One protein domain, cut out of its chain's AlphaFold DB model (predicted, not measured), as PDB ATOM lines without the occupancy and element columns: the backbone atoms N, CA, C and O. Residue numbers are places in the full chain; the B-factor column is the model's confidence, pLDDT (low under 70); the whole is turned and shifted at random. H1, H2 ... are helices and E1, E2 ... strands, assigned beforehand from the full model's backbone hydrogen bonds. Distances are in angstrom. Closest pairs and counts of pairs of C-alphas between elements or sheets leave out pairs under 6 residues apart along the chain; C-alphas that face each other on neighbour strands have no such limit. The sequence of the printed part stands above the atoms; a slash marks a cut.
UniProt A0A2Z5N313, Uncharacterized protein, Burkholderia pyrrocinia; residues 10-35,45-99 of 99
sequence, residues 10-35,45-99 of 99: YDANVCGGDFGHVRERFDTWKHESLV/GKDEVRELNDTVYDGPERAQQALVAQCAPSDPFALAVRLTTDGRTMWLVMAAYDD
ATOM      1  N   TYR A  10     185.116 177.411 221.750       93.31
ATOM      2  CA  TYR A  10     184.178 176.298 221.666       93.31
ATOM      3  C   TYR A  10     184.922 174.997 221.393       93.31
ATOM      4  O   TYR A  10     185.740 174.943 220.474       93.31
ATOM      5  N   ASP A  11     184.587 173.960 222.152       94.81
ATOM      6  CA  ASP A  11     184.891 172.579 221.782       94.81
ATOM      7  C   ASP A  11     183.633 171.955 221.191       94.81
ATOM      8  O   ASP A  11     182.532 172.187 221.696       94.81
ATOM      9  N   ALA A  12     183.784 171.178 220.119       95.44
ATOM     10  CA  ALA A  12     182.667 170.502 219.476       95.44
ATOM     11  C   ALA A  12     183.062 169.120 218.951       95.44
ATOM     12  O   ALA A  12     184.178 168.932 218.467       95.44
ATOM     13  N   ASN A  13     182.131 168.166 219.020       95.50
ATOM     14  CA  ASN A  13     182.264 166.846 218.402       95.50
ATOM     15  C   ASN A  13     180.942 166.387 217.787       95.50
ATOM     16  O   ASN A  13     179.874 166.887 218.142       95.50
ATOM     17  N   VAL A  14     181.013 165.404 216.892       95.31
ATOM     18  CA  VAL A  14     179.853 164.825 216.214       95.31
ATOM     19  C   VAL A  14     179.793 163.315 216.426       95.31
ATOM     20  O   VAL A  14     180.807 162.621 216.371       95.31
ATOM     21  N   CYS A  15     178.594 162.779 216.637       95.88
ATOM     22  CA  CYS A  15     178.361 161.336 216.613       95.88
ATOM     23  C   CYS A  15     176.977 161.000 216.050       95.88
ATOM     24  O   CYS A  15     176.102 161.858 215.962       95.88
ATOM     25  N   GLY A  16     176.799 159.762 215.592       94.81
ATOM     26  CA  GLY A  16     175.487 159.239 215.201       94.81
ATOM     27  C   GLY A  16     174.791 158.543 216.372       94.81
ATOM     28  O   GLY A  16     175.324 158.500 217.475       94.81
ATOM     29  N   GLY A  17     173.636 157.934 216.105       94.31
ATOM     30  CA  GLY A  17     172.871 157.182 217.106       94.31
ATOM     31  C   GLY A  17     171.809 158.021 217.818       94.31
ATOM     32  O   GLY A  17     171.446 159.111 217.371       94.31
ATOM     33  N   ASP A  18     171.271 157.478 218.905       95.94
ATOM     34  CA  ASP A  18     170.327 158.177 219.777       95.94
ATOM     35  C   ASP A  18     171.050 158.998 220.858       95.94
ATOM     36  O   ASP A  18     172.276 158.971 220.977       95.94
ATOM     37  N   PHE A  19     170.289 159.744 221.660       96.81
ATOM     38  CA  PHE A  19     170.875 160.572 222.709       96.81
ATOM     39  C   PHE A  19     171.510 159.763 223.857       96.81
ATOM     40  O   PHE A  19     172.422 160.250 224.525       96.81
ATOM     41  N   GLY A  20     171.088 158.514 224.076       97.25
ATOM     42  CA  GLY A  20     171.763 157.614 225.012       97.25
ATOM     43  C   GLY A  20     173.203 157.357 224.572       97.25
ATOM     44  O   GLY A  20     174.132 157.542 225.358       97.25
ATOM     45  N   HIS A  21     173.395 157.072 223.283       96.69
ATOM     46  CA  HIS A  21     174.726 156.908 222.704       96.69
ATOM     47  C   HIS A  21     175.571 158.190 222.774       96.69
ATOM     48  O   HIS A  21     176.779 158.124 223.001       96.69
ATOM     49  N   VAL A  22     174.950 159.367 222.626       97.69
ATOM     50  CA  VAL A  22     175.638 160.660 222.787       97.69
ATOM     51  C   VAL A  22     176.235 160.794 224.188       97.69
ATOM     52  O   VAL A  22     177.383 161.216 224.310       97.69
ATOM     53  N   ARG A  23     175.501 160.406 225.240       97.81
ATOM     54  CA  ARG A  23     176.011 160.446 226.622       97.81
ATOM     55  C   ARG A  23     177.214 159.521 226.815       97.81
ATOM     56  O   ARG A  23     178.234 159.960 227.335       97.81
ATOM     57  N   GLU A  24     177.130 158.284 226.328       96.81
ATOM     58  CA  GLU A  24     178.240 157.318 226.392       96.81
ATOM     59  C   GLU A  24     179.492 157.830 225.658       96.81
ATOM     60  O   GLU A  24     180.623 157.720 226.145       96.81
ATOM     61  N   ARG A  25     179.298 158.427 224.474       96.88
ATOM     62  CA  ARG A  25     180.383 159.036 223.698       96.88
ATOM     63  C   ARG A  25     180.988 160.231 224.406       96.88
ATOM     64  O   ARG A  25     182.210 160.325 224.465       96.88
ATOM     65  N   PHE A  26     180.159 161.091 224.982       96.81
ATOM     66  CA  PHE A  26     180.609 162.243 225.746       96.81
ATOM     67  C   PHE A  26     181.485 161.843 226.938       96.81
ATOM     68  O   PHE A  26     182.556 162.417 227.131       96.81
ATOM     69  N   ASP A  27     181.094 160.806 227.683       95.12
ATOM     70  CA  ASP A  27     181.907 160.280 228.784       95.12
ATOM     71  C   ASP A  27     183.262 159.741 228.319       95.12
ATOM     72  O   ASP A  27     184.265 159.896 229.018       95.12
ATOM     73  N   THR A  28     183.323 159.177 227.114       94.44
ATOM     74  CA  THR A  28     184.591 158.756 226.507       94.44
ATOM     75  C   THR A  28     185.438 159.970 226.111       94.44
ATOM     76  O   THR A  28     186.596 160.066 226.515       94.44
ATOM     77  N   TRP A  29     184.854 160.939 225.395       94.69
ATOM     78  CA  TRP A  29     185.549 162.132 224.902       94.69
ATOM     79  C   TRP A  29     186.194 162.956 226.019       94.69
ATOM     80  O   TRP A  29     187.315 163.421 225.843       94.69
ATOM     81  N   LYS A  30     185.564 163.056 227.199       92.56
ATOM     82  CA  LYS A  30     186.137 163.739 228.380       92.56
ATOM     83  C   LYS A  30     187.524 163.248 228.802       92.56
ATOM     84  O   LYS A  30     188.249 163.947 229.509       92.56
ATOM     85  N   HIS A  31     187.900 162.042 228.391       88.69
ATOM     86  CA  HIS A  31     189.190 161.436 228.698       88.69
ATOM     87  C   HIS A  31     190.174 161.489 227.521       88.69
ATOM     88  O   HIS A  31     191.345 161.156 227.696       88.69
ATOM     89  N   GLU A  32     189.724 161.920 226.342       89.62
ATOM     90  CA  GLU A  32     190.536 162.018 225.135       89.62
ATOM     91  C   GLU A  32     191.239 163.379 225.053       89.62
ATOM     92  O   GLU A  32     190.665 164.432 225.337       89.62
ATOM     93  N   SER A  33     192.505 163.357 224.642       85.94
ATOM     94  CA  SER A  33     193.279 164.562 224.346       85.94
ATOM     95  C   SER A  33     192.826 165.204 223.032       85.94
ATOM     96  O   SER A  33     192.569 164.507 222.048       85.94
ATOM     97  N   LEU A  34     192.807 166.537 222.969       81.88
ATOM     98  CA  LEU A  34     192.563 167.246 221.711       81.88
ATOM     99  C   LEU A  34     193.731 167.025 220.737       81.88
ATOM    100  O   LEU A  34     194.891 167.223 221.092       81.88
ATOM    101  N   VAL A  35     193.425 166.701 219.474       77.94
ATOM    102  CA  VAL A  35     194.429 166.392 218.430       77.94
ATOM    103  C   VAL A  35     195.479 167.499 218.268       77.94
ATOM    104  O   VAL A  35     196.663 167.216 218.118       77.94
ATOM    105  N   GLY A  45     186.234 169.805 232.284       92.56
ATOM    106  CA  GLY A  45     185.416 170.476 233.298       92.56
ATOM    107  C   GLY A  45     183.897 170.467 233.067       92.56
ATOM    108  O   GLY A  45     183.187 171.122 233.826       92.56
ATOM    109  N   LYS A  46     183.381 169.770 232.046       95.69
ATOM    110  CA  LYS A  46     181.936 169.575 231.859       95.69
ATOM    111  C   LYS A  46     181.518 168.219 232.429       95.69
ATOM    112  O   LYS A  46     182.136 167.196 232.138       95.69
ATOM    113  N   ASP A  47     180.453 168.199 233.217       95.69
ATOM    114  CA  ASP A  47     179.991 167.008 233.930       95.69
ATOM    115  C   ASP A  47     179.171 166.090 233.019       95.69
ATOM    116  O   ASP A  47     179.367 164.873 233.000       95.69
ATOM    117  N   GLU A  48     178.294 166.678 232.207       96.44
ATOM    118  CA  GLU A  48     177.317 165.958 231.390       96.44
ATOM    119  C   GLU A  48     177.032 166.656 230.051       96.44
ATOM    120  O   GLU A  48     177.465 167.782 229.801       96.44
ATOM    121  N   VAL A  49     176.254 165.985 229.199       98.19
ATOM    122  CA  VAL A  49     175.695 166.539 227.962       98.19
ATOM    123  C   VAL A  49     174.171 166.562 228.041       98.19
ATOM    124  O   VAL A  49     173.545 165.602 228.503       98.19
ATOM    125  N   ARG A  50     173.565 167.658 227.579       98.31
ATOM    126  CA  ARG A  50     172.112 167.876 227.569       98.31
ATOM    127  C   ARG A  50     171.614 168.173 226.160       98.31
ATOM    128  O   ARG A  50     172.287 168.852 225.390       98.31
ATOM    129  N   GLU A  51     170.422 167.690 225.830       98.00
ATOM    130  CA  GLU A  51     169.741 168.101 224.600       98.00
ATOM    131  C   GLU A  51     169.333 169.568 224.727       98.00
ATOM    132  O   GLU A  51     168.725 169.963 225.723       98.00
ATOM    133  N   LEU A  52     169.663 170.382 223.725       97.88
ATOM    134  CA  LEU A  52     169.224 171.774 223.700       97.88
ATOM    135  C   LEU A  52     167.717 171.859 223.427       97.88
ATOM    136  O   LEU A  52     167.015 172.646 224.055       97.88
ATOM    137  N   ASN A  53     167.234 171.095 222.447       96.19
ATOM    138  CA  ASN A  53     165.831 171.030 222.054       96.19
ATOM    139  C   ASN A  53     165.583 169.833 221.121       96.19
ATOM    140  O   ASN A  53     166.518 169.180 220.658       96.19
ATOM    141  N   ASP A  54     164.312 169.608 220.784       95.50
ATOM    142  CA  ASP A  54     163.893 168.534 219.883       95.50
ATOM    143  C   ASP A  54     164.054 168.843 218.380       95.50
ATOM    144  O   ASP A  54     163.708 168.010 217.536       95.50
ATOM    145  N   THR A  55     164.587 170.005 218.008       97.12
ATOM    146  CA  THR A  55     164.716 170.408 216.601       97.12
ATOM    147  C   THR A  55     165.776 169.571 215.894       97.12
ATOM    148  O   THR A  55     166.864 169.336 216.419       97.12
ATOM    149  N   VAL A  56     165.470 169.155 214.664       96.94
ATOM    150  CA  VAL A  56     166.456 168.590 213.740       96.94
ATOM    151  C   VAL A  56     166.847 169.679 212.748       96.94
ATOM    152  O   VAL A  56     166.027 170.131 211.952       96.94
ATOM    153  N   TYR A  57     168.093 170.133 212.830       97.06
ATOM    154  CA  TYR A  57     168.614 171.206 211.994       97.06
ATOM    155  C   TYR A  57     169.069 170.678 210.630       97.06
ATOM    156  O   TYR A  57     169.708 169.634 210.529       97.06
ATOM    157  N   ASP A  58     168.776 171.428 209.571       94.88
ATOM    158  CA  ASP A  58     169.263 171.113 208.229       94.88
ATOM    159  C   ASP A  58     170.714 171.593 208.071       94.88
ATOM    160  O   ASP A  58     170.971 172.789 207.906       94.88
ATOM    161  N   GLY A  59     171.657 170.656 208.189       93.69
ATOM    162  CA  GLY A  59     173.088 170.891 208.038       93.69
ATOM    163  C   GLY A  59     173.832 171.372 209.299       93.69
ATOM    164  O   GLY A  59     173.238 171.870 210.262       93.69
ATOM    165  N   PRO A  60     175.174 171.240 209.297       93.81
ATOM    166  CA  PRO A  60     176.027 171.568 210.442       93.81
ATOM    167  C   PRO A  60     176.066 173.060 210.776       93.81
ATOM    168  O   PRO A  60     176.148 173.409 211.948       93.81
ATOM    169  N   GLU A  61     175.955 173.947 209.787       95.69
ATOM    170  CA  GLU A  61     176.060 175.398 209.997       95.69
ATOM    171  C   GLU A  61     174.941 175.934 210.901       95.69
ATOM    172  O   GLU A  61     175.203 176.649 211.869       95.69
ATOM    173  N   ARG A  62     173.687 175.543 210.633       96.44
ATOM    174  CA  ARG A  62     172.528 175.960 211.442       96.44
ATOM    175  C   ARG A  62     172.557 175.351 212.840       96.44
ATOM    176  O   ARG A  62     172.262 176.043 213.811       96.44
ATOM    177  N   ALA A  63     172.944 174.081 212.940       97.38
ATOM    178  CA  ALA A  63     173.128 173.399 214.216       97.38
ATOM    179  C   ALA A  63     174.192 174.100 215.077       97.38
ATOM    180  O   ALA A  63     173.970 174.374 216.256       97.38
ATOM    181  N   GLN A  64     175.326 174.458 214.468       97.62
ATOM    182  CA  GLN A  64     176.410 175.167 215.136       97.62
ATOM    183  C   GLN A  64     175.963 176.550 215.618       97.62
ATOM    184  O   GLN A  64     176.237 176.905 216.759       97.62
ATOM    185  N   GLN A  65     175.249 177.315 214.787       97.50
ATOM    186  CA  GLN A  65     174.721 178.628 215.173       97.50
ATOM    187  C   GLN A  65     173.770 178.544 216.373       97.50
ATOM    188  O   GLN A  65     173.861 179.372 217.277       97.50
ATOM    189  N   ALA A  66     172.892 177.536 216.409       97.94
ATOM    190  CA  ALA A  66     171.981 177.322 217.530       97.94
ATOM    191  C   ALA A  66     172.727 177.013 218.838       97.94
ATOM    192  O   ALA A  66     172.375 177.553 219.883       97.94
ATOM    193  N   LEU A  67     173.777 176.188 218.778       98.06
ATOM    194  CA  LEU A  67     174.612 175.890 219.942       98.06
ATOM    195  C   LEU A  67     175.426 177.109 220.393       98.06
ATOM    196  O   LEU A  67     175.436 177.420 221.577       98.06
ATOM    197  N   VAL A  68     176.045 177.848 219.468       97.25
ATOM    198  CA  VAL A  68     176.806 179.075 219.782       97.25
ATOM    199  C   VAL A  68     175.932 180.124 220.471       97.25
ATOM    200  O   VAL A  68     176.412 180.841 221.342       97.25
ATOM    201  N   ALA A  69     174.651 180.214 220.110       96.81
ATOM    202  CA  ALA A  69     173.725 181.148 220.742       96.81
ATOM    203  C   ALA A  69     173.364 180.777 222.194       96.81
ATOM    204  O   ALA A  69     172.931 181.654 222.936       96.81
ATOM    205  N   GLN A  70     173.515 179.505 222.582       97.81
ATOM    206  CA  GLN A  70     172.966 178.961 223.830       97.81
ATOM    207  C   GLN A  70     174.031 178.458 224.810       97.81
ATOM    208  O   GLN A  70     173.778 178.455 226.009       97.81
ATOM    209  N   CYS A  71     175.202 178.035 224.331       96.62
ATOM    210  CA  CYS A  71     176.307 177.610 225.183       96.62
ATOM    211  C   CYS A  71     176.901 178.806 225.935       96.62
ATOM    212  O   CYS A  71     177.356 179.764 225.307       96.62
ATOM    213  N   ALA A  72     177.006 178.705 227.259       95.81
ATOM    214  CA  ALA A  72     177.736 179.659 228.084       95.81
ATOM    215  C   ALA A  72     179.009 179.026 228.684       95.81
ATOM    216  O   ALA A  72     178.999 177.858 229.080       95.81
ATOM    217  N   PRO A  73     180.119 179.780 228.809       95.06
ATOM    218  CA  PRO A  73     181.332 179.312 229.483       95.06
ATOM    219  C   PRO A  73     181.106 178.758 230.891       95.06
ATOM    220  O   PRO A  73     181.700 177.745 231.267       95.06
ATOM    221  N   SER A  74     180.189 179.382 231.634       94.38
ATOM    222  CA  SER A  74     179.820 179.005 232.996       94.38
ATOM    223  C   SER A  74     178.972 177.737 233.098       94.38
ATOM    224  O   SER A  74     178.750 177.259 234.209       94.38
ATOM    225  N   ASP A  75     178.461 177.201 231.986       96.44
ATOM    226  CA  ASP A  75     177.635 175.997 232.029       96.44
ATOM    227  C   ASP A  75     178.484 174.793 232.455       96.44
ATOM    228  O   ASP A  75     179.509 174.522 231.825       96.44
ATOM    229  N   PRO A  76     178.068 174.006 233.460       96.38
ATOM    230  CA  PRO A  76     178.778 172.788 233.849       96.38
ATOM    231  C   PRO A  76     178.501 171.619 232.889       96.38
ATOM    232  O   PRO A  76     178.903 170.492 233.148       96.38
ATOM    233  N   PHE A  77     177.797 171.852 231.782       97.44
ATOM    234  CA  PHE A  77     177.399 170.833 230.814       97.44
ATOM    235  C   PHE A  77     177.710 171.274 229.382       97.44
ATOM    236  O   PHE A  77     177.871 172.459 229.091       97.44
ATOM    237  N   ALA A  78     177.780 170.301 228.479       98.12
ATOM    238  CA  ALA A  78     177.735 170.527 227.041       98.12
ATOM    239  C   ALA A  78     176.287 170.476 226.530       98.12
ATOM    240  O   ALA A  78     175.423 169.821 227.124       98.12
ATOM    241  N   LEU A  79     176.027 171.126 225.401       98.62
ATOM    242  CA  LEU A  79     174.740 171.085 224.711       98.62
ATOM    243  C   LEU A  79     174.837 170.266 223.428       98.62
ATOM    244  O   LEU A  79     175.844 170.314 222.724       98.62
ATOM    245  N   ALA A  80     173.770 169.539 223.114       98.56
ATOM    246  CA  ALA A  80     173.653 168.721 221.920       98.56
ATOM    247  C   ALA A  80     172.407 169.084 221.105       98.56
ATOM    248  O   ALA A  80     171.335 169.326 221.663       98.56
ATOM    249  N   VAL A  81     172.533 169.075 219.779       98.38
ATOM    250  CA  VAL A  81     171.406 169.205 218.839       98.38
ATOM    251  C   VAL A  81     171.466 168.127 217.769       98.38
ATOM    252  O   VAL A  81     172.549 167.674 217.388       98.38
ATOM    253  N   ARG A  82     170.297 167.759 217.238       98.12
ATOM    254  CA  ARG A  82     170.190 166.888 216.067       98.12
ATOM    255  C   ARG A  82     170.376 167.691 214.793       98.12
ATOM    256  O   ARG A  82     169.827 168.780 214.659       98.12
ATOM    257  N   LEU A  83     171.072 167.125 213.820       97.44
ATOM    258  CA  LEU A  83     171.149 167.667 212.471       97.44
ATOM    259  C   LEU A  83     171.036 166.576 211.415       97.44
ATOM    260  O   LEU A  83     171.358 165.419 211.676       97.44
ATOM    261  N   THR A  84     170.641 166.954 210.208       96.56
ATOM    262  CA  THR A  84     170.759 166.107 209.021       96.56
ATOM    263  C   THR A  84     171.961 166.522 208.186       96.56
ATOM    264  O   THR A  84     172.123 167.693 207.855       96.56
ATOM    265  N   THR A  85     172.807 165.560 207.824       91.94
ATOM    266  CA  THR A  85     173.935 165.747 206.902       91.94
ATOM    267  C   THR A  85     174.090 164.495 206.043       91.94
ATOM    268  O   THR A  85     173.978 163.381 206.551       91.94
ATOM    269  N   ASP A  86     174.238 164.666 204.727       88.75
ATOM    270  CA  ASP A  86     174.354 163.571 203.750       88.75
ATOM    271  C   ASP A  86     173.277 162.475 203.900       88.75
ATOM    272  O   ASP A  86     173.540 161.274 203.814       88.75
ATOM    273  N   GLY A  87     172.037 162.893 204.181       88.81
ATOM    274  CA  GLY A  87     170.892 161.996 204.371       88.81
ATOM    275  C   GLY A  87     170.889 161.214 205.691       88.81
ATOM    276  O   GLY A  87     170.054 160.328 205.868       88.81
ATOM    277  N   ARG A  88     171.796 161.517 206.628       92.00
ATOM    278  CA  ARG A  88     171.888 160.878 207.948       92.00
ATOM    279  C   ARG A  88     171.578 161.874 209.055       92.00
ATOM    280  O   ARG A  88     171.970 163.034 208.974       92.00
ATOM    281  N   THR A  89     170.902 161.406 210.103       94.88
ATOM    282  CA  THR A  89     170.721 162.190 211.333       94.88
ATOM    283  C   THR A  89     171.919 161.975 212.248       94.88
ATOM    284  O   THR A  89     172.289 160.834 212.528       94.88
ATOM    285  N   MET A  90     172.517 163.070 212.699       97.00
ATOM    286  CA  MET A  90     173.694 163.115 213.559       97.00
ATOM    287  C   MET A  90     173.435 164.053 214.738       97.00
ATOM    288  O   MET A  90     172.528 164.882 214.700       97.00
ATOM    289  N   TRP A  91     174.271 163.953 215.761       98.19
ATOM    290  CA  TRP A  91     174.298 164.852 216.904       98.19
ATOM    291  C   TRP A  91     175.562 165.691 216.878       98.19
ATOM    292  O   TRP A  91     176.661 165.139 216.827       98.19
ATOM    293  N   LEU A  92     175.402 167.009 216.956       98.19
ATOM    294  CA  LEU A  92     176.492 167.938 217.229       98.19
ATOM    295  C   LEU A  92     176.455 168.286 218.712       98.19
ATOM    296  O   LEU A  92     175.431 168.758 219.198       98.19
ATOM    297  N   VAL A  93     177.570 168.062 219.402       98.25
ATOM    298  CA  VAL A  93     177.771 168.405 220.813       98.25
ATOM    299  C   VAL A  93     178.756 169.559 220.897       98.25
ATOM    300  O   VAL A  93     179.778 169.526 220.214       98.25
ATOM    301  N   MET A  94     178.472 170.562 221.725       98.25
ATOM    302  CA  MET A  94     179.324 171.732 221.909       98.25
ATOM    303  C   MET A  94     179.368 172.181 223.366       98.25
ATOM    304  O   MET A  94     178.373 172.103 224.083       98.25
ATOM    305  N   ALA A  95     180.514 172.714 223.776       97.62
ATOM    306  CA  ALA A  95     180.654 173.435 225.029       97.62
ATOM    307  C   ALA A  95     181.461 174.722 224.825       97.62
ATOM    308  O   ALA A  95     182.354 174.774 223.977       97.62
ATOM    309  N   ALA A  96     181.131 175.751 225.604       96.19
ATOM    310  CA  ALA A  96     181.812 177.038 225.598       96.19
ATOM    311  C   ALA A  96     182.771 177.171 226.789       96.19
ATOM    312  O   ALA A  96     182.565 176.555 227.842       96.19
ATOM    313  N   TYR A  97     183.796 177.999 226.603       92.88
ATOM    314  CA  TYR A  97     184.847 178.299 227.568       92.88
ATOM    315  C   TYR A  97     185.300 179.749 227.435       92.88
ATOM    316  O   TYR A  97     185.390 180.265 226.318       92.88
ATOM    317  N   ASP A  98     185.661 180.355 228.559       90.62
ATOM    318  CA  ASP A  98     186.464 181.572 228.572       90.62
ATOM    319  C   ASP A  98     187.902 181.198 228.165       90.62
ATOM    320  O   ASP A  98     188.384 180.106 228.495       90.62
ATOM    321  N   ASP A  99     188.551 182.052 227.373       72.38
ATOM    322  CA  ASP A  99     189.937 181.871 226.902       72.38
ATOM    323  C   ASP A  99     190.923 182.699 227.732       72.38
ATOM    324  O   ASP A  99     190.598 183.871 228.038       72.38
TER     325      ASP A  99
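This is residues 10 to 35 and 45 to 99 of the 99 residues of an uncharacterized protein of Burkholderia pyrrocinia (UniProt A0A2Z5N313). A strongly twisted sheet of four strands makes the middle of a compact, rounded body, with one helix over each face: H1 on one, H2 on the other. The 81 printed residues hold, in chain order, E1, H1, E2, H2, E3 and E4, a mixed class of helices and strands. The sheet runs E1, E4, E3, E2 and is mixed. The radius of gyration of the C-alphas is 11.9 A, and the spans are 33 by 25 by 24 A.

Find C-alpha 10 at (184.178, 176.298, 221.666); there E1 begins, residues 10 to 15, 16.8 A long. H1, residues 19 to 29, covers 14.9 A. After the cut, E2, residues 48 to 58, covers 25.1 A and bends by 77 degrees at residue 54. H2, residues 60 to 70, covers 15.6 A; E3, residues 77 to 85, 24.7 A. E4, residues 88 to 97, covers 29.3 A and ends at C-alpha 97, (184.847, 178.299, 227.568).

Look first at E1 and E4, antiparallel, with N 13 and O 93 3.0 A apart. E4 and E3 form an antiparallel hairpin, N 83 and O 90 2.8 A apart. E3 and E2 are parallel, N 80 and O 50 2.8 A apart; with H2 they form a strand-helix-strand unit, two parallel strands joined through a helix, its crossover right-handed. H1 is on the sheet at a height of 7.1 A; its closest C-alphas to E2 are Arg 23 and Val 49, 6.2 A. H2 is on the opposite face; the closest C-alphas of H2 and E3 are those of Ala 63 and Leu 83, 6.3 A apart, and the closest of H2 and E2 are those of Ala 63 and Tyr 57, 5.5 A apart. H1 and H2 are apart. Every O i to N i+4 pair is within hydrogen-bond range in H1, 6 of 7 in H2.

The farthest C-alphas, of Gly 87 and Asp 99, are 35.6 A apart. Residues 36 to 44 are not printed; C-alphas 35 and 45 stand 17.9 A apart across the cut. Of the links printed whole, none is long. Mean pLDDT of the printed part is 95.0, and no printed residue is under 70.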